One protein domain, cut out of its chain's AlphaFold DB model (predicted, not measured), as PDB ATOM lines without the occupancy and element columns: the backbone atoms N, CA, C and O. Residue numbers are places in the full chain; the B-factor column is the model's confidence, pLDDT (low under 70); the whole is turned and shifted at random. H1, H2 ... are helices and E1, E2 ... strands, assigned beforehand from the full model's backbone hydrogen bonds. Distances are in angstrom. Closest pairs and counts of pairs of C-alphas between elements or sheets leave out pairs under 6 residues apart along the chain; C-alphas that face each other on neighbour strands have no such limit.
ATOM      1  N   VAL A  17     113.211 -94.335  43.271       85.00
ATOM      2  CA  VAL A  17     113.649 -92.929  43.259       85.00
ATOM      3  C   VAL A  17     113.471 -92.319  41.879       85.00
ATOM      4  O   VAL A  17     113.763 -92.939  40.866       85.00
ATOM      5  N   CYS A  18     113.009 -91.081  41.822       86.88
ATOM      6  CA  CYS A  18     112.758 -90.365  40.582       86.88
ATOM      7  C   CYS A  18     114.041 -90.001  39.832       86.88
ATOM      8  O   CYS A  18     114.990 -89.505  40.442       86.88
ATOM      9  N   PHE A  19     114.035 -90.110  38.499       81.56
ATOM     10  CA  PHE A  19     115.149 -89.631  37.665       81.56
ATOM     11  C   PHE A  19     115.367 -88.122  37.806       81.56
ATOM     12  O   PHE A  19     116.495 -87.671  38.001       81.56
ATOM     13  N   ALA A  20     114.289 -87.335  37.759       79.62
ATOM     14  CA  ALA A  20     114.374 -85.875  37.801       79.62
ATOM     15  C   ALA A  20     114.887 -85.323  39.137       79.62
ATOM     16  O   ALA A  20     115.426 -84.226  39.191       79.62
ATOM     17  N   SER A  21     114.669 -86.027  40.247       84.19
ATOM     18  CA  SER A  21     114.848 -85.432  41.575       84.19
ATOM     19  C   SER A  21     115.710 -86.252  42.530       84.19
ATOM     20  O   SER A  21     116.161 -85.716  43.542       84.19
ATOM     21  N   GLY A  22     115.948 -87.533  42.236       83.06
ATOM     22  CA  GLY A  22     116.613 -88.467  43.146       83.06
ATOM     23  C   GLY A  22     115.843 -88.718  44.448       83.06
ATOM     24  O   GLY A  22     116.394 -89.287  45.387       83.06
ATOM     25  N   MET A  23     114.590 -88.265  44.525       86.81
ATOM     26  CA  MET A  23     113.690 -88.424  45.668       86.81
ATOM     27  C   MET A  23     112.555 -89.374  45.294       86.81
ATOM     28  O   MET A  23     112.328 -89.632  44.115       86.81
ATOM     29  N   ALA A  24     111.847 -89.909  46.286       89.75
ATOM     30  CA  ALA A  24     110.637 -90.676  46.013       89.75
ATOM     31  C   ALA A  24     109.566 -89.769  45.370       89.75
ATOM     32  O   ALA A  24     109.538 -88.573  45.691       89.75
ATOM     33  N   PRO A  25     108.691 -90.308  44.500       91.94
ATOM     34  CA  PRO A  25     107.521 -89.576  44.038       91.94
ATOM     35  C   PRO A  25     106.708 -89.084  45.235       91.94
ATOM     36  O   PRO A  25     106.463 -89.827  46.187       91.94
ATOM     37  N   GLU A  26     106.311 -87.820  45.209       95.06
ATOM     38  CA  GLU A  26     105.497 -87.224  46.261       95.06
ATOM     39  C   GLU A  26     104.470 -86.276  45.651       95.06
ATOM     40  O   GLU A  26     104.595 -85.836  44.505       95.06
ATOM     41  N   LYS A  27     103.428 -85.948  46.416       96.50
ATOM     42  CA  LYS A  27     102.487 -84.913  45.997       96.50
ATOM     43  C   LYS A  27     103.222 -83.563  45.960       96.50
ATOM     44  O   LYS A  27     103.699 -83.119  47.009       96.50
ATOM     45  N   PRO A  28     103.307 -82.890  44.803       95.50
ATOM     46  CA  PRO A  28     104.084 -81.666  44.669       95.50
ATOM     47  C   PRO A  28     103.488 -80.523  45.501       95.50
ATOM     48  O   PRO A  28     102.269 -80.339  45.567       95.50
ATOM     49  N   PHE A  29     104.364 -79.731  46.127       94.50
ATOM     50  CA  PHE A  29     103.994 -78.518  46.853       94.50
ATOM     51  C   PHE A  29     104.987 -77.374  46.556       94.50
ATOM     52  O   PHE A  29     106.168 -77.498  46.895       94.50
ATOM     53  N   PRO A  30     104.545 -76.251  45.953       95.88
ATOM     54  CA  PRO A  30     103.200 -76.019  45.411       95.88
ATOM     55  C   PRO A  30     102.882 -76.960  44.235       95.88
ATOM     56  O   PRO A  30     103.781 -77.609  43.698       95.88
ATOM     57  N   SER A  31     101.605 -77.031  43.849       97.62
ATOM     58  CA  SER A  31     101.162 -77.820  42.695       97.62
ATOM     59  C   SER A  31     101.889 -77.404  41.413       97.62
ATOM     60  O   SER A  31     102.174 -76.222  41.208       97.62
ATOM     61  N   LEU A  32     102.142 -78.377  40.540       97.12
ATOM     62  CA  LEU A  32     102.683 -78.167  39.201       97.12
ATOM     63  C   LEU A  32     101.631 -77.483  38.325       97.12
ATOM     64  O   LEU A  32     100.437 -77.792  38.410       97.12
ATOM     65  N   THR A  33     102.092 -76.559  37.493       96.62
ATOM     66  CA  THR A  33     101.272 -75.745  36.597       96.62
ATOM     67  C   THR A  33     101.339 -76.243  35.161       96.62
ATOM     68  O   THR A  33     100.287 -76.431  34.556       96.62
ATOM     69  N   GLN A  34     102.541 -76.513  34.644       96.12
ATOM     70  CA  GLN A  34     102.733 -77.020  33.288       96.12
ATOM     71  C   GLN A  34     102.460 -78.525  33.239       96.12
ATOM     72  O   GLN A  34     101.646 -78.986  32.455       96.12
ATOM     73  N   CYS A  35     103.039 -79.287  34.161       95.94
ATOM     74  CA  CYS A  35     102.869 -80.734  34.274       95.94
ATOM     75  C   CYS A  35     101.748 -81.119  35.252       95.94
ATOM     76  O   CYS A  35     101.870 -82.063  36.039       95.94
ATOM     77  N   TYR A  36     100.637 -80.375  35.226       95.94
ATOM     78  CA  TYR A  36      99.567 -80.472  36.225       95.94
ATOM     79  C   TYR A  36      98.896 -81.856  36.293       95.94
ATOM     80  O   TYR A  36      98.336 -82.208  37.333       95.94
ATOM     81  N   ARG A  37      98.971 -82.653  35.215       94.75
ATOM     82  CA  ARG A  37      98.444 -84.029  35.144       94.75
ATOM     83  C   ARG A  37      99.090 -84.972  36.165       94.75
ATOM     84  O   ARG A  37      98.498 -85.987  36.508       94.75
ATOM     85  N   HIS A  38     100.260 -84.616  36.696       95.75
ATOM     86  CA  HIS A  38     100.980 -85.404  37.698       95.75
ATOM     87  C   HIS A  38     100.776 -84.899  39.140       95.75
ATOM     88  O   HIS A  38     101.431 -85.374  40.057       95.75
ATOM     89  N   ASN A  39      99.856 -83.959  39.393       96.38
ATOM     90  CA  ASN A  39      99.664 -83.365  40.727       96.38
ATOM     91  C   ASN A  39      99.161 -84.327  41.819       96.38
ATOM     92  O   ASN A  39      99.165 -83.958  42.997       96.38
ATOM     93  N   GLU A  40      98.703 -85.526  41.462       95.56
ATOM     94  CA  GLU A  40      98.362 -86.554  42.451       95.56
ATOM     95  C   GLU A  40      99.619 -87.137  43.106       95.56
ATOM     96  O   GLU A  40      99.653 -87.303  44.325       95.56
ATOM     97  N   GLU A  41     100.658 -87.382  42.307       94.50
ATOM     98  CA  GLU A  41     101.935 -87.970  42.707       94.50
ATOM     99  C   GLU A  41     102.954 -87.735  41.578       94.50
ATOM    100  O   GLU A  41     102.748 -88.200  40.453       94.50
ATOM    101  N   ALA A  42     104.037 -87.000  41.856       94.38
ATOM    102  CA  ALA A  42     104.995 -86.570  40.839       94.38
ATOM    103  C   ALA A  42     106.450 -86.786  41.251       94.38
ATOM    104  O   ALA A  42     106.822 -86.703  42.421       94.38
ATOM    105  N   CYS A  43     107.296 -86.944  40.238       92.94
ATOM    106  CA  CYS A  43     108.747 -86.886  40.368       92.94
ATOM    107  C   CYS A  43     109.320 -85.464  40.300       92.94
ATOM    108  O   CYS A  43     110.460 -85.216  40.714       92.94
ATOM    109  N   CYS A  44     108.527 -84.517  39.804       94.19
ATOM    110  CA  CYS A  44     108.902 -83.119  39.681       94.19
ATOM    111  C   CYS A  44     108.483 -82.284  40.887       94.19
ATOM    112  O   CYS A  44     107.448 -82.502  41.511       94.19
ATOM    113  N   LYS A  45     109.288 -81.255  41.153       94.38
ATOM    114  CA  LYS A  45     108.952 -80.144  42.049       94.38
ATOM    115  C   LYS A  45     108.589 -78.917  41.220       94.38
ATOM    116  O   LYS A  45     108.870 -78.882  40.025       94.38
ATOM    117  N   SER A  46     108.046 -77.882  41.854       94.12
ATOM    118  CA  SER A  46     107.701 -76.623  41.173       94.12
ATOM    119  C   SER A  46     108.875 -76.003  40.403       94.12
ATOM    120  O   SER A  46     108.689 -75.467  39.319       94.12
ATOM    121  N   GLY A  47     110.102 -76.133  40.918       93.62
ATOM    122  CA  GLY A  47     111.304 -75.700  40.202       93.62
ATOM    123  C   GLY A  47     111.554 -76.481  38.906       93.62
ATOM    124  O   GLY A  47     111.989 -75.891  37.926       93.62
ATOM    125  N   HIS A  48     111.245 -77.780  38.871       94.50
ATOM    126  CA  HIS A  48     111.344 -78.594  37.654       94.50
ATOM    127  C   HIS A  48     110.238 -78.237  36.658       94.50
ATOM    128  O   HIS A  48     110.514 -78.099  35.475       94.50
ATOM    129  N   ASP A  49     109.013 -78.021  37.144       95.94
ATOM    130  CA  ASP A  49     107.879 -77.571  36.326       95.94
ATOM    131  C   ASP A  49     108.172 -76.247  35.613       95.94
ATOM    132  O   ASP A  49     107.869 -76.087  34.433       95.94
ATOM    133  N   HIS A  50     108.839 -75.322  36.308       95.88
ATOM    134  CA  HIS A  50     109.281 -74.070  35.709       95.88
ATOM    135  C   HIS A  50     110.280 -74.297  34.567       95.88
ATOM    136  O   HIS A  50     110.087 -73.735  33.494       95.88
ATOM    137  N   LEU A  51     111.283 -75.161  34.764       95.50
ATOM    138  CA  LEU A  51     112.253 -75.511  33.718       95.50
ATOM    139  C   LEU A  51     111.587 -76.199  32.518       95.50
ATOM    140  O   LEU A  51     111.969 -75.947  31.380       95.50
ATOM    141  N   VAL A  52     110.579 -77.045  32.756       95.00
ATOM    142  CA  VAL A  52     109.782 -77.659  31.683       95.00
ATOM    143  C   VAL A  52     109.031 -76.595  30.889       95.00
ATOM    144  O   VAL A  52     109.095 -76.594  29.662       95.00
ATOM    145  N   ASN A  53     108.360 -75.666  31.571       95.69
ATOM    146  CA  ASN A  53     107.659 -74.565  30.918       95.69
ATOM    147  C   ASN A  53     108.617 -73.661  30.128       95.69
ATOM    148  O   ASN A  53     108.317 -73.295  28.995       95.69
ATOM    149  N   GLU A  54     109.776 -73.313  30.691       95.06
ATOM    150  CA  GLU A  54     110.816 -72.567  29.974       95.06
ATOM    151  C   GLU A  54     111.254 -73.315  28.714       95.06
ATOM    152  O   GLU A  54     111.263 -72.730  27.636       95.06
ATOM    153  N   ALA A  55     111.534 -74.614  28.811       94.25
ATOM    154  CA  ALA A  55     111.942 -75.403  27.657       94.25
ATOM    155  C   ALA A  55     110.840 -75.457  26.581       94.25
ATOM    156  O   ALA A  55     111.107 -75.131  25.424       94.25
ATOM    157  N   LEU A  56     109.590 -75.746  26.957       94.94
ATOM    158  CA  LEU A  56     108.439 -75.781  26.047       94.94
ATOM    159  C   LEU A  56     108.176 -74.429  25.365       94.94
ATOM    160  O   LEU A  56     108.063 -74.366  24.142       94.94
ATOM    161  N   THR A  57     108.126 -73.339  26.137       95.12
ATOM    162  CA  THR A  57     107.927 -71.969  25.610       95.12
ATOM    163  C   THR A  57     109.088 -71.480  24.743       95.12
ATOM    164  O   THR A  57     108.963 -70.489  24.025       95.12
ATOM    165  N   SER A  58     110.220 -72.176  24.806       93.75
ATOM    166  CA  SER A  58     111.390 -71.902  23.987       93.75
ATOM    167  C   SER A  58     111.417 -72.685  22.670       93.75
ATOM    168  O   SER A  58     112.211 -72.341  21.797       93.75
ATOM    169  N   VAL A  59     110.550 -73.699  22.534       94.81
ATOM    170  CA  VAL A  59     110.285 -74.446  21.292       94.81
ATOM    171  C   VAL A  59     109.053 -73.905  20.575       94.81
ATOM    172  O   VAL A  59     109.039 -73.797  19.353       94.81
ATOM    173  N   LEU A  60     108.014 -73.539  21.320       95.06
ATOM    174  CA  LEU A  60     106.754 -73.038  20.779       95.06
ATOM    175  C   LEU A  60     106.369 -71.723  21.441       95.06
ATOM    176  O   LEU A  60     106.574 -71.524  22.635       95.06
ATOM    177  N   ALA A  61     105.707 -70.848  20.685       92.69
ATOM    178  CA  ALA A  61     105.074 -69.681  21.282       92.69
ATOM    179  C   ALA A  61     104.055 -70.121  22.362       92.69
ATOM    180  O   ALA A  61     103.323 -71.089  22.141       92.69
ATOM    181  N   PRO A  62     103.916 -69.401  23.494       91.12
ATOM    182  CA  PRO A  62     103.004 -69.794  24.576       91.12
ATOM    183  C   PRO A  62     101.547 -70.019  24.141       91.12
ATOM    184  O   PRO A  62     100.849 -70.852  24.713       91.12
ATOM    185  N   ALA A  63     101.086 -69.295  23.115       92.56
ATOM    186  CA  ALA A  63      99.748 -69.465  22.549       92.56
ATOM    187  C   ALA A  63      99.548 -70.843  21.888       92.56
ATOM    188  O   ALA A  63      98.446 -71.380  21.932       92.56
ATOM    189  N   CYS A  64     100.619 -71.418  21.341       94.38
ATOM    190  CA  CYS A  64     100.618 -72.674  20.601       94.38
ATOM    191  C   CYS A  64     100.743 -73.913  21.488       94.38
ATOM    192  O   CYS A  64     100.401 -75.003  21.052       94.38
ATOM    193  N   LEU A  65     101.202 -73.783  22.738       91.00
ATOM    194  CA  LEU A  65     101.450 -74.944  23.607       91.00
ATOM    195  C   LEU A  65     100.225 -75.850  23.773       91.00
ATOM    196  O   LEU A  65     100.346 -77.071  23.765       91.00
ATOM    197  N   LYS A  66      99.031 -75.255  23.846       90.88
ATOM    198  CA  LYS A  66      97.773 -75.999  24.000       90.88
ATOM    199  C   LYS A  66      97.375 -76.803  22.761       90.88
ATOM    200  O   LYS A  66      96.532 -77.687  22.879       90.88
ATOM    201  N   GLU A  67      97.940 -76.491  21.598       92.94
ATOM    202  CA  GLU A  67      97.661 -77.195  20.342       92.94
ATOM    203  C   GLU A  67      98.434 -78.519  20.242       92.94
ATOM    204  O   GLU A  67      98.026 -79.405  19.494       92.94
ATOM    205  N   TYR A  68      99.493 -78.699  21.045       93.94
ATOM    206  CA  TYR A  68     100.410 -79.839  20.953       93.94
ATOM    207  C   TYR A  68     100.541 -80.606  22.282       93.94
ATOM    208  O   TYR A  68     101.631 -80.685  22.853       93.94
ATOM    209  N   PRO A  69      99.456 -81.229  22.786       91.56
ATOM    210  CA  PRO A  69      99.467 -81.921  24.077       91.56
ATOM    211  C   PRO A  69     100.458 -83.093  24.138       91.56
ATOM    212  O   PRO A  69     101.001 -83.362  25.201       91.56
ATOM    213  N   ALA A  70     100.744 -83.762  23.015       92.19
ATOM    214  CA  ALA A  70     101.748 -84.830  22.973       92.19
ATOM    215  C   ALA A  70     103.171 -84.307  23.247       92.19
ATOM    216  O   ALA A  70     103.976 -84.995  23.871       92.19
ATOM    217  N   LEU A  71     103.481 -83.077  22.820       93.69
ATOM    218  CA  LEU A  71     104.765 -82.441  23.118       93.69
ATOM    219  C   LEU A  71     104.855 -82.070  24.603       93.69
ATOM    220  O   LEU A  71     105.888 -82.288  25.229       93.69
ATOM    221  N   GLU A  72     103.765 -81.568  25.186       93.31
ATOM    222  CA  GLU A  72     103.673 -81.337  26.632       93.31
ATOM    223  C   GLU A  72     103.878 -82.641  27.418       93.31
ATOM    224  O   GLU A  72     104.716 -82.684  28.318       93.31
ATOM    225  N   ASP A  73     103.188 -83.721  27.037       92.19
ATOM    226  CA  ASP A  73     103.319 -85.036  27.674       92.19
ATOM    227  C   ASP A  73     104.760 -85.570  27.591       92.19
ATOM    228  O   ASP A  73     105.275 -86.130  28.562       92.19
ATOM    229  N   LEU A  74     105.454 -85.341  26.469       92.62
ATOM    230  CA  LEU A  74     106.867 -85.689  26.320       92.62
ATOM    231  C   LEU A  74     107.752 -84.927  27.316       92.62
ATOM    232  O   LEU A  74     108.554 -85.540  28.023       92.62
ATOM    233  N   TYR A  75     107.611 -83.605  27.404       93.25
ATOM    234  CA  TYR A  75     108.431 -82.780  28.298       93.25
ATOM    235  C   TYR A  75     108.102 -83.015  29.781       93.25
ATOM    236  O   TYR A  75     108.982 -82.927  30.638       93.25
ATOM    237  N   CYS A  76     106.858 -83.382  30.085       93.56
ATOM    238  CA  CYS A  76     106.409 -83.750  31.424       93.56
ATOM    239  C   CYS A  76     106.661 -85.222  31.782       93.56
ATOM    240  O   CYS A  76     106.411 -85.615  32.922       93.56
ATOM    241  N   SER A  77     107.200 -86.040  30.872       90.62
ATOM    242  CA  SER A  77     107.412 -87.479  31.101       90.62
ATOM    243  C   SER A  77     108.276 -87.783  32.335       90.62
ATOM    244  O   SER A  77     107.971 -88.712  33.084       90.62
ATOM    245  N   LEU A  78     109.290 -86.954  32.620       89.19
ATOM    246  CA  LEU A  78     110.136 -87.048  33.823       89.19
ATOM    247  C   LEU A  78     109.438 -86.619  35.127       89.19
ATOM    248  O   LEU A  78     110.012 -86.731  36.211       89.19
ATOM    249  N   CYS A  79     108.222 -86.083  35.038       92.12
ATOM    250  CA  CYS A  79     107.408 -85.718  36.188       92.12
ATOM    251  C   CYS A  79     106.436 -86.823  36.594       92.12
ATOM    252  O   CYS A  79     105.932 -86.776  37.716       92.12
ATOM    253  N   SER A  80     106.207 -87.825  35.741       90.81
ATOM    254  CA  SER A  80     105.385 -88.984  36.085       90.81
ATOM    255  C   SER A  80     105.977 -89.748  37.269       90.81
ATOM    256  O   SER A  80     107.192 -89.916  37.359       90.81
ATOM    257  N   LYS A  81     105.131 -90.287  38.150       89.88
ATOM    258  CA  LYS A  81     105.556 -91.221  39.205       89.88
ATOM    259  C   LYS A  81     106.213 -92.498  38.670       89.88
ATOM    260  O   LYS A  81     106.980 -93.137  39.380       89.88
ATOM    261  N   ASP A  82     105.943 -92.835  37.410       86.00
ATOM    262  CA  ASP A  82     106.533 -93.990  36.732       86.00
ATOM    263  C   ASP A  82     107.942 -93.685  36.189       86.00
ATOM    264  O   ASP A  82     108.614 -94.573  35.673       86.00
ATOM    265  N   SER A  83     108.423 -92.440  36.314       83.56
ATOM    266  CA  SER A  83     109.800 -92.048  35.981       83.56
ATOM    267  C   SER A  83     110.761 -92.312  37.150       83.56
ATOM    268  O   SER A  83     111.549 -91.455  37.567       83.56
ATOM    269  N   THR A  84     110.685 -93.520  37.710       80.81
ATOM    270  CA  THR A  84     111.520 -93.945  38.834       80.81
ATOM    271  C   THR A  84     112.522 -95.020  38.435       80.81
ATOM    272  O   THR A  84     112.416 -95.689  37.409       80.81
ATOM    273  N   TYR A  85     113.549 -95.176  39.257       75.12
ATOM    274  CA  TYR A  85     114.485 -96.275  39.184       75.12
ATOM    275  C   TYR A  85     114.737 -96.857  40.566       75.12
ATOM    276  O   TYR A  85     114.715 -96.148  41.574       75.12
ATOM    277  N   SER A  86     114.997 -98.162  40.616       69.12
ATOM    278  CA  SER A  86     115.452 -98.794  41.848       69.12
ATOM    279  C   SER A  86     116.939 -98.500  42.021       69.12
ATOM    280  O   SER A  86     117.738 -98.741  41.119       69.12
ATOM    281  N   ARG A  87     117.329 -97.992  43.192       61.00
ATOM    282  CA  ARG A  87     118.735 -97.690  43.516       61.00
ATOM    283  C   ARG A  87     119.611 -98.943  43.674       61.00
ATOM    284  O   ARG A  87     120.817 -98.817  43.845       61.00
ATOM    285  N   SER A  88     119.033-100.143  43.685       58.22
ATOM    286  CA  SER A  88     119.838-101.368  43.726       58.22
ATOM    287  C   SER A  88     120.582-101.540  42.401       58.22
ATOM    288  O   SER A  88     119.935-101.517  41.355       58.22
ATOM    289  N   GLU A  89     121.892-101.769  42.467       53.34
ATOM    290  CA  GLU A  89     122.815-101.853  41.321       53.34
ATOM    291  C   GLU A  89     122.420-102.896  40.251       53.34
ATOM    292  O   GLU A  89     122.872-102.788  39.118       53.34
ATOM    293  N   ASP A  90     121.508-103.825  40.565       50.38
ATOM    294  CA  ASP A  90     121.138-104.951  39.697       50.38
ATOM    295  C   ASP A  90     119.664-104.983  39.248       50.38
ATOM    296  O   ASP A  90     119.244-105.947  38.604       50.38
ATOM    297  N   THR A  91     118.840-103.978  39.580       49.12
ATOM    298  CA  THR A  91     117.410-104.027  39.210       49.12
ATOM    299  C   THR A  91     117.124-103.146  37.993       49.12
ATOM    300  O   THR A  91     117.423-101.950  38.033       49.12
ATOM    301  N   PRO A  92     116.507-103.690  36.924       50.81
ATOM    302  CA  PRO A  92     116.096-102.901  35.772       50.81
ATOM    303  C   PRO A  92     115.195-101.745  36.209       50.81
ATOM    304  O   PRO A  92     114.330-101.886  37.076       50.81
ATOM    305  N   LEU A  93     115.446-100.584  35.609       55.28
ATOM    306  CA  LEU A  93     114.747 -99.332  35.865       55.28
ATOM    307  C   LEU A  93     113.232 -99.582  35.749       55.28
ATOM    308  O   LEU A  93     112.750-100.068  34.722       55.28
ATOM    309  N   LYS A  94     112.480 -99.296  36.816       52.50
ATOM    310  CA  LYS A  94     111.016 -99.381  36.812       52.50
ATOM    311  C   LYS A  94     110.452 -98.157  36.099       52.50
ATOM    312  O   LYS A  94     110.061 -97.177  36.710       52.50
ATOM    313  N   GLY A  95     110.403 -98.242  34.785       52.88
ATOM    314  CA  GLY A  95     109.795 -97.223  33.950       52.88
ATOM    315  C   GLY A  95     109.949 -97.664  32.505       52.88
ATOM    316  O   GLY A  95     111.083 -97.852  32.068       52.88
ATOM    317  N   PRO A  96     108.862 -97.882  31.750       53.94
ATOM    318  CA  PRO A  96     108.938 -98.609  30.482       53.94
ATOM    319  C   PRO A  96     109.726 -97.901  29.361       53.94
ATOM    320  O   PRO A  96     109.857 -98.459  28.273       53.94
ATOM    321  N   HIS A  97     110.288 -96.712  29.612       72.31
ATOM    322  CA  HIS A  97     110.797 -95.814  28.574       72.31
ATOM    323  C   HIS A  97     112.059 -95.032  28.960       72.31
ATOM    324  O   HIS A  97     112.369 -94.066  28.279       72.31
ATOM    325  N   MET A  98     112.781 -95.370  30.038       79.81
ATOM    326  CA  MET A  98     113.965 -94.593  30.451       79.81
ATOM    327  C   MET A  98     115.170 -95.477  30.759       79.81
ATOM    328  O   MET A  98     115.048 -96.455  31.494       79.81
ATOM    329  N   LYS A  99     116.341 -95.128  30.214       79.56
ATOM    330  CA  LYS A  99     117.618 -95.803  30.492       79.56
ATOM    331  C   LYS A  99     118.700 -94.805  30.869       79.56
ATOM    332  O   LYS A  99     118.861 -93.807  30.186       79.56
ATOM    333  N   LEU A 100     119.459 -95.088  31.922       78.44
ATOM    334  CA  LEU A 100     120.700 -94.373  32.206       78.44
ATOM    335  C   LEU A 100     121.859 -95.196  31.646       78.44
ATOM    336  O   LEU A 100     122.069 -96.329  32.072       78.44
ATOM    337  N   GLN A 101     122.606 -94.620  30.712       82.12
ATOM    338  CA  GLN A 101     123.844 -95.195  30.203       82.12
ATOM    339  C   GLN A 101     124.929 -94.129  30.310       82.12
ATOM    340  O   GLN A 101     124.797 -93.035  29.766       82.12
ATOM    341  N   GLU A 102     125.980 -94.446  31.067       82.75
ATOM    342  CA  GLU A 102     127.071 -93.525  31.400       82.75
ATOM    343  C   GLU A 102     126.571 -92.222  32.053       82.75
ATOM    344  O   GLU A 102     126.299 -92.186  33.251       82.75
ATOM    345  N   SER A 103     126.462 -91.145  31.274       82.75
ATOM    346  CA  SER A 103     125.992 -89.815  31.687       82.75
ATOM    347  C   SER A 103     124.892 -89.284  30.763       82.75
ATOM    348  O   SER A 103     124.712 -88.069  30.644       82.75
ATOM    349  N   THR A 104     124.135 -90.199  30.155       84.88
ATOM    350  CA  THR A 104     123.007 -89.892  29.277       84.88
ATOM    351  C   THR A 104     121.771 -90.666  29.717       84.88
ATOM    352  O   THR A 104     121.809 -91.882  29.927       84.88
ATOM    353  N   VAL A 105     120.655 -89.953  29.863       85.75
ATOM    354  CA  VAL A 105     119.328 -90.541  30.035       85.75
ATOM    355  C   VAL A 105     118.667 -90.662  28.675       85.75
ATOM    356  O   VAL A 105     118.376 -89.665  28.023       85.75
ATOM    357  N   TYR A 106     118.385 -91.889  28.276       86.81
ATOM    358  CA  TYR A 106     117.648 -92.207  27.070       86.81
ATOM    359  C   TYR A 106     116.163 -92.292  27.389       86.81
ATOM    360  O   TYR A 106     115.771 -93.141  28.187       86.81
ATOM    361  N   ILE A 107     115.348 -91.451  26.758       88.06
ATOM    362  CA  ILE A 107     113.889 -91.568  26.759       88.06
ATOM    363  C   ILE A 107     113.487 -92.324  25.491       88.06
ATOM    364  O   ILE A 107     113.606 -91.804  24.386       88.06
ATOM    365  N   VAL A 108     113.035 -93.565  25.646       87.94
ATOM    366  CA  VAL A 108     112.675 -94.467  24.547       87.94
ATOM    367  C   VAL A 108     111.177 -94.376  24.277       87.94
ATOM    368  O   VAL A 108     110.368 -94.888  25.051       87.94
ATOM    369  N   LEU A 109     110.802 -93.757  23.163       87.25
ATOM    370  CA  LEU A 109     109.409 -93.550  22.779       87.25
ATOM    371  C   LEU A 109     108.884 -94.696  21.913       87.25
ATOM    372  O   LEU A 109     109.537 -95.140  20.969       87.25
ATOM    373  N   CYS A 110     107.667 -95.143  22.213       86.38
ATOM    374  CA  CYS A 110     106.933 -96.075  21.363       86.38
ATOM    375  C   CYS A 110     106.544 -95.407  20.044       86.38
ATOM    376  O   CYS A 110     106.151 -94.238  20.040       86.38
ATOM    377  N   ASN A 111     106.524 -96.176  18.954       88.00
ATOM    378  CA  ASN A 111     106.111 -95.662  17.646       88.00
ATOM    379  C   ASN A 111     104.697 -95.066  17.673       88.00
ATOM    380  O   ASN A 111     104.488 -94.009  17.106       88.00
ATOM    381  N   SER A 112     103.760 -95.655  18.424       85.56
ATOM    382  CA  SER A 112     102.396 -95.118  18.558       85.56
ATOM    383  C   SER A 112     102.340 -93.724  19.194       85.56
ATOM    384  O   SER A 112     101.519 -92.894  18.806       85.56
ATOM    385  N   PHE A 113     103.204 -93.451  20.174       89.06
ATOM    386  CA  PHE A 113     103.319 -92.118  20.763       89.06
ATOM    387  C   PHE A 113     104.011 -91.157  19.795       89.06
ATOM    388  O   PHE A 113     103.568 -90.022  19.645       89.06
ATOM    389  N   LEU A 114     105.054 -91.622  19.099       91.12
ATOM    390  CA  LEU A 114     105.734 -90.840  18.068       91.12
ATOM    391  C   LEU A 114     104.803 -90.465  16.917       91.12
ATOM    392  O   LEU A 114     104.839 -89.319  16.498       91.12
ATOM    393  N   ASP A 115     103.929 -91.362  16.465       89.38
ATOM    394  CA  ASP A 115     102.925 -91.071  15.436       89.38
ATOM    395  C   ASP A 115     101.988 -89.944  15.894       89.38
ATOM    396  O   ASP A 115     101.660 -89.047  15.120       89.38
ATOM    397  N   SER A 116     101.588 -89.941  17.172       89.75
ATOM    398  CA  SER A 116     100.758 -88.868  17.737       89.75
ATOM    399  C   SER A 116     101.521 -87.557  17.926       89.75
ATOM    400  O   SER A 116     100.923 -86.491  17.796       89.75
ATOM    401  N   LEU A 117     102.802 -87.622  18.289       91.81
ATOM    402  CA  LEU A 117     103.657 -86.455  18.485       91.81
ATOM    403  C   LEU A 117     104.017 -85.805  17.147       91.81
ATOM    404  O   LEU A 117     103.994 -84.586  17.021       91.81
ATOM    405  N   TRP A 118     104.352 -86.631  16.161       93.19
ATOM    406  CA  TRP A 118     104.744 -86.221  14.824       93.19
ATOM    407  C   TRP A 118     103.534 -85.838  13.975       93.19
ATOM    408  O   TRP A 118     103.612 -84.910  13.176       93.19
ATOM    409  N   GLY A 119     102.401 -86.516  14.165       90.38
ATOM    410  CA  GLY A 119     101.152 -86.254  13.454       90.38
ATOM    411  C   GLY A 119     101.126 -86.749  12.006       90.38
ATOM    412  O   GLY A 119     100.231 -86.387  11.244       90.38
ATOM    413  N   ALA A 120     102.101 -87.573  11.623       87.81
ATOM    414  CA  ALA A 120     102.223 -88.218  10.322       87.81
ATOM    415  C   ALA A 120     102.930 -89.575  10.487       87.81
ATOM    416  O   ALA A 120     103.335 -89.935  11.591       87.81
ATOM    417  N   SER A 121     103.107 -90.319   9.391       87.19
ATOM    418  CA  SER A 121     103.977 -91.503   9.410       87.19
ATOM    419  C   SER A 121     105.411 -91.087   9.757       87.19
ATOM    420  O   SER A 121     105.878 -90.053   9.272       87.19
ATOM    421  N   LEU A 122     106.119 -91.892  10.552       86.38
ATOM    422  CA  LEU A 122     107.486 -91.603  11.023       86.38
ATOM    423  C   LEU A 122     108.498 -91.350   9.890       86.38
ATOM    424  O   LEU A 122     109.447 -90.588  10.071       86.38
ATOM    425  N   ASP A 123     108.260 -91.947   8.719       84.56
ATOM    426  CA  ASP A 123     109.103 -91.813   7.521       84.56
ATOM    427  C   ASP A 123     108.659 -90.676   6.578       84.56
ATOM    428  O   ASP A 123     109.200 -90.516   5.486       84.56
ATOM    429  N   SER A 124     107.636 -89.906   6.957       86.06
ATOM    430  CA  SER A 124     107.107 -88.785   6.170       86.06
ATOM    431  C   SER A 124     107.337 -87.457   6.880       86.06
ATOM    432  O   SER A 124     107.410 -87.419   8.105       86.06
ATOM    433  N   PHE A 125     107.414 -86.356   6.132       87.25
ATOM    434  CA  PHE A 125     107.430 -85.030   6.746       87.25
ATOM    435  C   PHE A 125     106.077 -84.726   7.409       87.25
ATOM    436  O   PHE A 125     105.028 -85.199   6.967       87.25
ATOM    437  N   THR A 126     106.104 -83.913   8.461       91.88
ATOM    438  CA  THR A 126     104.894 -83.418   9.125       91.88
ATOM    439  C   THR A 126     104.559 -82.003   8.671       91.88
ATOM    440  O   THR A 126     105.429 -81.249   8.249       91.88
ATOM    441  N   ASN A 127     103.291 -81.631   8.798       93.94
ATOM    442  CA  ASN A 127     102.812 -80.252   8.723       93.94
ATOM    443  C   ASN A 127     102.104 -79.813  10.016       93.94
ATOM    444  O   ASN A 127     101.583 -78.701  10.099       93.94
ATOM    445  N   VAL A 128     102.062 -80.676  11.039       94.12
ATOM    446  CA  VAL A 128     101.283 -80.436  12.260       94.12
ATOM    447  C   VAL A 128     101.767 -79.192  13.004       94.12
ATOM    448  O   VAL A 128     100.956 -78.450  13.558       94.12
ATOM    449  N   PHE A 129     103.063 -78.892  12.939       94.75
ATOM    450  CA  PHE A 129     103.646 -77.713  13.582       94.75
ATOM    451  C   PHE A 129     103.668 -76.450  12.710       94.75
ATOM    452  O   PHE A 129     104.105 -75.406  13.187       94.75
ATOM    453  N   ASP A 130     103.198 -76.492  11.460       94.62
ATOM    454  CA  ASP A 130     103.375 -75.375  10.517       94.62
ATOM    455  C   ASP A 130     102.671 -74.087  10.954       94.62
ATOM    456  O   ASP A 130     103.180 -72.992  10.723       94.62
ATOM    457  N   ASN A 131     101.518 -74.212  11.618       93.88
ATOM    458  CA  ASN A 131     100.742 -73.061  12.090       93.88
ATOM    459  C   ASN A 131     101.493 -72.233  13.140       93.88
ATOM    460  O   ASN A 131     101.252 -71.035  13.276       93.88
ATOM    461  N   CYS A 132     102.391 -72.878  13.881       94.81
ATOM    462  CA  CYS A 132     103.091 -72.287  15.011       94.81
ATOM    463  C   CYS A 132     104.587 -72.099  14.760       94.81
ATOM    464  O   CYS A 132     105.202 -71.218  15.365       94.81
ATOM    465  N   GLY A 133     105.160 -72.907  13.864       94.81
ATOM    466  CA  GLY A 133     106.598 -73.073  13.708       94.81
ATOM    467  C   GLY A 133     107.253 -73.666  14.960       94.81
ATOM    468  O   GLY A 133     106.701 -73.635  16.057       94.81
ATOM    469  N   LEU A 134     108.460 -74.199  14.809       95.50
ATOM    470  CA  LEU A 134     109.271 -74.747  15.893       95.50
ATOM    471  C   LEU A 134     110.543 -73.920  16.050       95.50
ATOM    472  O   LEU A 134     111.339 -73.820  15.124       95.50
ATOM    473  N   GLN A 135     110.754 -73.336  17.223       95.56
ATOM    474  CA  GLN A 135     111.987 -72.641  17.580       95.56
ATOM    475  C   GLN A 135     113.032 -73.662  18.034       95.56
ATOM    476  O   GLN A 135     113.059 -74.075  19.191       95.56
ATOM    477  N   LEU A 136     113.887 -74.092  17.112       94.19
ATOM    478  CA  LEU A 136     114.892 -75.131  17.352       94.19
ATOM    479  C   LEU A 136     116.305 -74.581  17.113       94.19
ATOM    480  O   LEU A 136     116.456 -73.630  16.339       94.19
ATOM    481  N   PRO A 137     117.345 -75.152  17.748       91.75
ATOM    482  CA  PRO A 137     118.728 -74.804  17.448       91.75
ATOM    483  C   PRO A 137     119.030 -75.106  15.979       91.75
ATOM    484  O   PRO A 137     118.623 -76.150  15.458       91.75
ATOM    485  N   GLU A 138     119.740 -74.202  15.303       89.12
ATOM    486  CA  GLU A 138     120.184 -74.410  13.922       89.12
ATOM    487  C   GLU A 138     121.069 -75.657  13.828       89.12
ATOM    488  O   GLU A 138     120.820 -76.542  13.002       89.12
ATOM    489  N   ASN A 139     122.047 -75.763  14.732       88.75
ATOM    490  CA  ASN A 139     122.910 -76.924  14.856       88.75
ATOM    491  C   ASN A 139     122.362 -77.871  15.927       88.75
ATOM    492  O   ASN A 139     122.461 -77.605  17.121       88.75
ATOM    493  N   LYS A 140     121.839 -79.021  15.503       85.25
ATOM    494  CA  LYS A 140     121.283 -80.042  16.404       85.25
ATOM    495  C   LYS A 140     122.277 -80.620  17.420       85.25
ATOM    496  O   LYS A 140     121.854 -81.153  18.438       85.25
ATOM    497  N   SER A 141     123.582 -80.507  17.167       85.75
ATOM    498  CA  SER A 141     124.633 -80.938  18.098       85.75
ATOM    499  C   SER A 141     125.044 -79.856  19.101       85.75
ATOM    500  O   SER A 141     125.795 -80.155  20.027       85.75
ATOM    501  N   ASP A 142     124.589 -78.615  18.913       85.94
ATOM    502  CA  ASP A 142     124.929 -77.473  19.758       85.94
ATOM    503  C   ASP A 142     123.649 -76.805  20.300       85.94
ATOM    504  O   ASP A 142     123.004 -76.027  19.585       85.94
ATOM    505  N   PRO A 143     123.260 -77.095  21.556       84.56
ATOM    506  CA  PRO A 143     122.047 -76.542  22.159       84.56
ATOM    507  C   PRO A 143     122.105 -75.018  22.351       84.56
ATOM    508  O   PRO A 143     121.054 -74.386  22.489       84.56
ATOM    509  N   ASP A 144     123.309 -74.434  22.338       87.44
ATOM    510  CA  ASP A 144     123.544 -72.996  22.486       87.44
ATOM    511  C   ASP A 144     123.584 -72.264  21.130       87.44
ATOM    512  O   ASP A 144     123.724 -71.037  21.088       87.44
ATOM    513  N   SER A 145     123.444 -72.991  20.013       90.62
ATOM    514  CA  SER A 145     123.389 -72.390  18.680       90.62
ATOM    515  C   SER A 145     122.163 -71.490  18.491       90.62
ATOM    516  O   SER A 145     121.159 -71.588  19.205       90.62
ATOM    517  N   GLU A 146     122.248 -70.573  17.518       91.88
ATOM    518  CA  GLU A 146     121.147 -69.663  17.204       91.88
ATOM    519  C   GLU A 146     119.869 -70.458  16.923       91.88
ATOM    520  O   GLU A 146     119.853 -71.417  16.145       91.88
ATOM    521  N   ARG A 147     118.780 -70.048  17.572       91.62
ATOM    522  CA  ARG A 147     117.484 -70.684  17.379       91.62
ATOM    523  C   ARG A 147     116.786 -70.066  16.188       91.62
ATOM    524  O   ARG A 147     116.662 -68.844  16.095       91.62
ATOM    525  N   ARG A 148     116.286 -70.918  15.303       93.06
ATOM    526  CA  ARG A 148     115.501 -70.515  14.138       93.06
ATOM    527  C   ARG A 148     114.107 -71.093  14.218       93.06
ATOM    528  O   ARG A 148     113.882 -72.114  14.861       93.06
ATOM    529  N   VAL A 149     113.176 -70.417  13.558       93.69
ATOM    530  CA  VAL A 149     111.819 -70.924  13.378       93.69
ATOM    531  C   VAL A 149     111.827 -71.870  12.184       93.69
ATOM    532  O   VAL A 149     112.073 -71.450  11.054       93.69
ATOM    533  N   PHE A 150     111.552 -73.138  12.446       92.62
ATOM    534  CA  PHE A 150     111.362 -74.181  11.453       92.62
ATOM    535  C   PHE A 150     109.870 -74.353  11.192       92.62
ATOM    536  O   PHE A 150     109.080 -74.497  12.120       92.62
ATOM    537  N   VAL A 151     109.487 -74.357   9.922       94.19
ATOM    538  CA  VAL A 151     108.166 -74.797   9.470       94.19
ATOM    539  C   VAL A 151     108.415 -76.154   8.821       94.19
ATOM    540  O   VAL A 151     109.029 -76.172   7.753       94.19
ATOM    541  N   PRO A 152     108.069 -77.284   9.465       90.19
ATOM    542  CA  PRO A 152     108.521 -78.602   9.015       90.19
ATOM    543  C   PRO A 152     108.228 -78.912   7.546       90.19
ATOM    544  O   PRO A 152     109.087 -79.478   6.874       90.19
ATOM    545  N   SER A 153     107.080 -78.473   7.019       89.56
ATOM    546  CA  SER A 153     106.741 -78.672   5.603       89.56
ATOM    547  C   SER A 153     107.443 -77.714   4.631       89.56
ATOM    548  O   SER A 153     107.413 -77.944   3.420       89.56
ATOM    549  N   ALA A 154     108.055 -76.632   5.121       90.81
ATOM    550  CA  ALA A 154     108.752 -75.677   4.272       90.81
ATOM    551  C   ALA A 154     110.006 -76.322   3.682       90.81
ATOM    552  O   ALA A 154     110.831 -76.876   4.410       90.81
ATOM    553  N   VAL A 155     110.144 -76.209   2.362       90.62
ATOM    554  CA  VAL A 155     111.280 -76.745   1.611       90.62
ATOM    555  C   VAL A 155     112.366 -75.693   1.423       90.62
ATOM    556  O   VAL A 155     112.078 -74.514   1.201       90.62
ATOM    557  N   ASP A 156     113.620 -76.115   1.514       86.44
ATOM    558  CA  ASP A 156     114.777 -75.265   1.268       86.44
ATOM    559  C   ASP A 156     115.102 -75.141  -0.237       86.44
ATOM    560  O   ASP A 156     114.365 -75.600  -1.112       86.44
ATOM    561  N   SER A 157     116.232 -74.506  -0.572       88.31
ATOM    562  CA  SER A 157     116.673 -74.354  -1.968       88.31
ATOM    563  C   SER A 157     117.017 -75.671  -2.674       88.31
ATOM    564  O   SER A 157     117.098 -75.691  -3.901       88.31
ATOM    565  N   SER A 158     117.263 -76.743  -1.918       88.44
ATOM    566  CA  SER A 158     117.484 -78.091  -2.443       88.44
ATOM    567  C   SER A 158     116.180 -78.869  -2.650       88.44
ATOM    568  O   SER A 158     116.195 -79.908  -3.306       88.44
ATOM    569  N   GLY A 159     115.048 -78.325  -2.189       88.62
ATOM    570  CA  GLY A 159     113.738 -78.968  -2.255       88.62
ATOM    571  C   GLY A 159     113.463 -79.901  -1.077       88.62
ATOM    572  O   GLY A 159     112.437 -80.577  -1.083       88.62
ATOM    573  N   GLU A 160     114.344 -79.924  -0.077       87.44
ATOM    574  CA  GLU A 160     114.200 -80.771   1.101       87.44
ATOM    575  C   GLU A 160     113.429 -80.036   2.208       87.44
ATOM    576  O   GLU A 160     113.647 -78.837   2.416       87.44
ATOM    577  N   PRO A 161     112.519 -80.718   2.925       87.50
ATOM    578  CA  PRO A 161     111.829 -80.154   4.083       87.50
ATOM    579  C   PRO A 161     112.813 -79.756   5.189       87.50
ATOM    580  O   PRO A 161     113.814 -80.429   5.438       87.50
ATOM    581  N   SER A 162     112.489 -78.682   5.909       89.81
ATOM    582  CA  SER A 162     113.350 -78.141   6.966       89.81
ATOM    583  C   SER A 162     113.559 -79.102   8.147       89.81
ATOM    584  O   SER A 162     114.581 -79.019   8.829       89.81
ATOM    585  N   ILE A 163     112.613 -80.026   8.361       91.31
ATOM    586  CA  ILE A 163     112.739 -81.169   9.271       91.31
ATOM    587  C   ILE A 163     112.287 -82.429   8.512       91.31
ATOM    588  O   ILE A 163     111.083 -82.656   8.367       91.31
ATOM    589  N   PRO A 164     113.223 -83.245   7.998       87.38
ATOM    590  CA  PRO A 164     112.902 -84.272   7.007       87.38
ATOM    591  C   PRO A 164     112.244 -85.531   7.556       87.38
ATOM    592  O   PRO A 164     111.564 -86.234   6.814       87.38
ATOM    593  N   ASN A 165     112.441 -85.837   8.835       90.06
ATOM    594  CA  ASN A 165     111.888 -87.028   9.465       90.06
ATOM    595  C   ASN A 165     111.804 -86.859  10.985       90.06
ATOM    596  O   ASN A 165     112.315 -85.889  11.556       90.06
ATOM    597  N   VAL A 166     111.165 -87.835  11.634       92.19
ATOM    598  CA  VAL A 166     110.990 -87.842  13.087       92.19
ATOM    599  C   VAL A 166     112.324 -87.886  13.838       92.19
ATOM    600  O   VAL A 166     112.430 -87.280  14.895       92.19
ATOM    601  N   ASP A 167     113.357 -88.542  13.308       91.44
ATOM    602  CA  ASP A 167     114.636 -88.686  14.010       91.44
ATOM    603  C   ASP A 167     115.378 -87.339  14.106       91.44
ATOM    604  O   ASP A 167     115.855 -86.981  15.183       91.44
ATOM    605  N   ASP A 168     115.379 -86.524  13.040       90.94
ATOM    606  CA  ASP A 168     115.925 -85.155  13.092       90.94
ATOM    607  C   ASP A 168     115.136 -84.265  14.068       90.94
ATOM    608  O   ASP A 168     115.719 -83.482  14.824       90.94
ATOM    609  N   PHE A 169     113.811 -84.433  14.115       93.44
ATOM    610  CA  PHE A 169     112.967 -83.772  15.107       93.44
ATOM    611  C   PHE A 169     113.341 -84.179  16.541       93.44
ATOM    612  O   PHE A 169     113.552 -83.298  17.378       93.44
ATOM    613  N   LEU A 170     113.476 -85.483  16.821       93.31
ATOM    614  CA  LEU A 170     113.844 -86.004  18.144       93.31
ATOM    615  C   LEU A 170     115.222 -85.512  18.593       93.31
ATOM    616  O   LEU A 170     115.376 -85.119  19.750       93.31
ATOM    617  N   GLU A 171     116.212 -85.478  17.700       92.00
ATOM    618  CA  GLU A 171     117.548 -84.955  18.004       92.00
ATOM    619  C   GLU A 171     117.495 -83.477  18.418       92.00
ATOM    620  O   GLU A 171     118.053 -83.098  19.451       92.00
ATOM    621  N   ARG A 172     116.761 -82.643  17.670       93.00
ATOM    622  CA  ARG A 172     116.638 -81.207  17.964       93.00
ATOM    623  C   ARG A 172     115.895 -80.929  19.265       93.00
ATOM    624  O   ARG A 172     116.341 -80.087  20.040       93.00
ATOM    625  N   ILE A 173     114.783 -81.619  19.532       93.00
ATOM    626  CA  ILE A 173     114.044 -81.416  20.790       93.00
ATOM    627  C   ILE A 173     114.793 -82.000  21.993       93.00
ATOM    628  O   ILE A 173     114.664 -81.465  23.092       93.00
ATOM    629  N   SER A 174     115.613 -83.041  21.802       91.62
ATOM    630  CA  SER A 174     116.480 -83.583  22.861       91.62
ATOM    631  C   SER A 174     117.503 -82.553  23.330       91.62
ATOM    632  O   SER A 174     117.745 -82.435  24.529       91.62
ATOM    633  N   ALA A 175     118.057 -81.758  22.409       89.50
ATOM    634  CA  ALA A 175     119.015 -80.703  22.735       89.50
ATOM    635  C   ALA A 175     118.418 -79.588  23.619       89.50
ATOM    636  O   ALA A 175     119.146 -78.928  24.355       89.50
ATOM    637  N   ILE A 176     117.096 -79.389  23.575       89.56
ATOM    638  CA  ILE A 176     116.375 -78.362  24.350       89.56
ATOM    639  C   ILE A 176     115.723 -78.968  25.604       89.56
ATOM    640  O   ILE A 176     115.142 -78.252  26.421       89.56
ATOM    641  N   PHE A 177     115.810 -80.289  25.782       88.38
ATOM    642  CA  PHE A 177     115.156 -80.960  26.891       88.38
ATOM    643  C   PHE A 177     115.683 -80.411  28.228       88.38
ATOM    644  O   PHE A 177     116.897 -80.257  28.399       88.38
ATOM    645  N   PRO A 178     114.799 -80.083  29.189       85.44
ATOM    646  CA  PRO A 178     115.222 -79.411  30.406       85.44
ATOM    647  C   PRO A 178     116.225 -80.278  31.182       85.44
ATOM    648  O   PRO A 178     116.022 -81.492  31.305       85.44
ATOM    649  N   PRO A 179     117.285 -79.682  31.766       84.25
ATOM    650  CA  PRO A 179     118.309 -80.400  32.525       84.25
ATOM    651  C   PRO A 179     117.785 -80.781  33.920       84.25
ATOM    652  O   PRO A 179     118.292 -80.334  34.952       84.25
ATOM    653  N   LEU A 180     116.717 -81.579  33.947       81.69
ATOM    654  CA  LEU A 180     116.048 -82.036  35.159       81.69
ATOM    655  C   LEU A 180     116.860 -83.125  35.848       81.69
ATOM    656  O   LEU A 180     116.999 -83.122  37.065       81.69
ATOM    657  N   VAL A 181     117.408 -84.058  35.070       80.12
ATOM    658  CA  VAL A 181     118.092 -85.218  35.631       80.12
ATOM    659  C   VAL A 181     119.467 -84.819  36.141       80.12
ATOM    660  O   VAL A 181     120.290 -84.251  35.418       80.12
ATOM    661  N   ARG A 182     119.733 -85.175  37.399       78.12
ATOM    662  CA  ARG A 182     121.067 -85.096  37.982       78.12
ATOM    663  C   ARG A 182     121.541 -86.466  38.427       78.12
ATOM    664  O   ARG A 182     120.886 -87.121  39.231       78.12
ATOM    665  N   HIS A 183     122.724 -86.854  37.972       73.12
ATOM    666  CA  HIS A 183     123.417 -88.054  38.422       73.12
ATOM    667  C   HIS A 183     124.719 -87.625  39.098       73.12
ATOM    668  O   HIS A 183     125.492 -86.846  38.545       73.12
ATOM    669  N   ASN A 184     124.924 -88.047  40.349       72.19
ATOM    670  CA  ASN A 184     126.067 -87.635  41.177       72.19
ATOM    671  C   ASN A 184     126.258 -86.105  41.282       72.19
ATOM    672  O   ASN A 184     127.374 -85.600  41.387       72.19
ATOM    673  N   GLY A 185     125.155 -85.349  41.253       74.00
ATOM    674  CA  GLY A 185     125.154 -83.885  41.351       74.00
ATOM    675  C   GLY A 185     125.440 -83.141  40.040       74.00
ATOM    676  O   GLY A 185     125.206 -81.929  39.989       74.00
ATOM    677  N   ALA A 186     125.867 -83.842  38.987       79.88
ATOM    678  CA  ALA A 186     126.041 -83.298  37.644       79.88
ATOM    679  C   ALA A 186     124.735 -83.387  36.846       79.88
ATOM    680  O   ALA A 186     123.959 -84.321  37.039       79.88
ATOM    681  N   ALA A 187     124.486 -82.407  35.975       82.81
ATOM    682  CA  ALA A 187     123.397 -82.493  35.006       82.81
ATOM    683  C   ALA A 187     123.712 -83.602  33.996       82.81
ATOM    684  O   ALA A 187     124.854 -83.733  33.559       82.81
ATOM    685  N   VAL A 188     122.702 -84.398  33.669       85.19
ATOM    686  CA  VAL A 188     122.800 -85.518  32.730       85.19
ATOM    687  C   VAL A 188     122.164 -85.084  31.420       85.19
ATOM    688  O   VAL A 188     121.127 -84.419  31.435       85.19
ATOM    689  N   GLN A 189     122.776 -85.450  30.298       86.88
ATOM    690  CA  GLN A 189     122.172 -85.196  28.997       86.88
ATOM    691  C   GLN A 189     120.945 -86.092  28.823       86.88
ATOM    692  O   GLN A 189     120.948 -87.244  29.254       86.88
ATOM    693  N   VAL A 190     119.896 -85.573  28.190       88.50
ATOM    694  CA  VAL A 190     118.733 -86.374  27.801       88.50
ATOM    695  C   VAL A 190     118.786 -86.602  26.297       88.50
ATOM    696  O   VAL A 190     119.009 -85.665  25.534       88.50
ATOM    697  N   GLN A 191     118.586 -87.845  25.877       90.62
ATOM    698  CA  GLN A 191     118.462 -88.222  24.477       90.62
ATOM    699  C   GLN A 191     117.133 -88.940  24.270       90.62
ATOM    700  O   GLN A 191     116.855 -89.954  24.902       90.62
ATOM    701  N   ILE A 192     116.296 -88.411  23.390       91.44
ATOM    702  CA  ILE A 192     115.018 -89.017  23.039       91.44
ATOM    703  C   ILE A 192     115.241 -89.877  21.802       91.44
ATOM    704  O   ILE A 192     115.784 -89.412  20.803       91.44
ATOM    705  N   VAL A 193     114.843 -91.143  21.875       90.94
ATOM    706  CA  VAL A 193     115.044 -92.119  20.802       90.94
ATOM    707  C   VAL A 193     113.762 -92.887  20.540       90.94
ATOM    708  O   VAL A 193     112.968 -93.135  21.449       90.94
ATOM    709  N   ARG A 194     113.562 -93.305  19.293       88.94
ATOM    710  CA  ARG A 194     112.482 -94.227  18.942       88.94
ATOM    711  C   ARG A 194     112.800 -95.654  19.382       88.94
ATOM    712  O   ARG A 194     113.960 -96.077  19.405       88.94
ATOM    713  N   GLN A 195     111.766 -96.421  19.702       84.19
ATOM    714  CA  GLN A 195     111.894 -97.843  19.993       84.19
ATOM    715  C   GLN A 195     112.472 -98.592  18.778       84.19
ATOM    716  O   GLN A 195     111.996 -98.438  17.657       84.19
TER     717      GLN A 195
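What this domain is: This is residues 17 to 195 of the 226 residues of the protein "Hypothetical protein" of Oxyrrhis marina (UniProt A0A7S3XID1). The domain has little regular structure: in an elongated body rich in loops, H4 packs between the mixed sheet E2 E3 E6 and the hairpin E4 E5, which the end of H1 reaches. The 179 residues hold four named helices and six named strands, class mixed, with only 66 residues in named elements. It is compact, radius of gyration of the C-alphas 16.4 A, spanning 52 by 34 by 31 A.

Where its parts are: H1, residues 46 to 59, 20.2 A, begins at C-alpha (107.701, -76.623, 41.173). H2 (69 to 75), E1 (84 to 86), E2 (98 to 101), E3 (104 to 109), H3 (111 to 118), E4 (134 to 137), E5 (147 to 150) and H4 (166 to 175) follow. E6, 189 to 194, 16.6 A, ends at (112.482, -94.227, 18.942).

How they stand to each other: Hairpin E2 and E3 is antiparallel (N 99 to O 106, 2.9 A); E3 and E6 are parallel (N 105 to O 189, 2.8 A). H4 is on this sheet, closest C-alphas Ser 174 and Gln 191, 5.3 A. H2 touches H3, closest C-alphas Ala 70 and Leu 117, 5.1 A. E1 pairs with no named strand. In H1 to H4 every O i to N i+4 pair is within hydrogen-bond range.

The domain as a whole: The farthest C-alphas, Ser 88 and Ser 157, are 53.2 A apart. The printed part has no cut; residues 86 to 96 have pLDDT under 70.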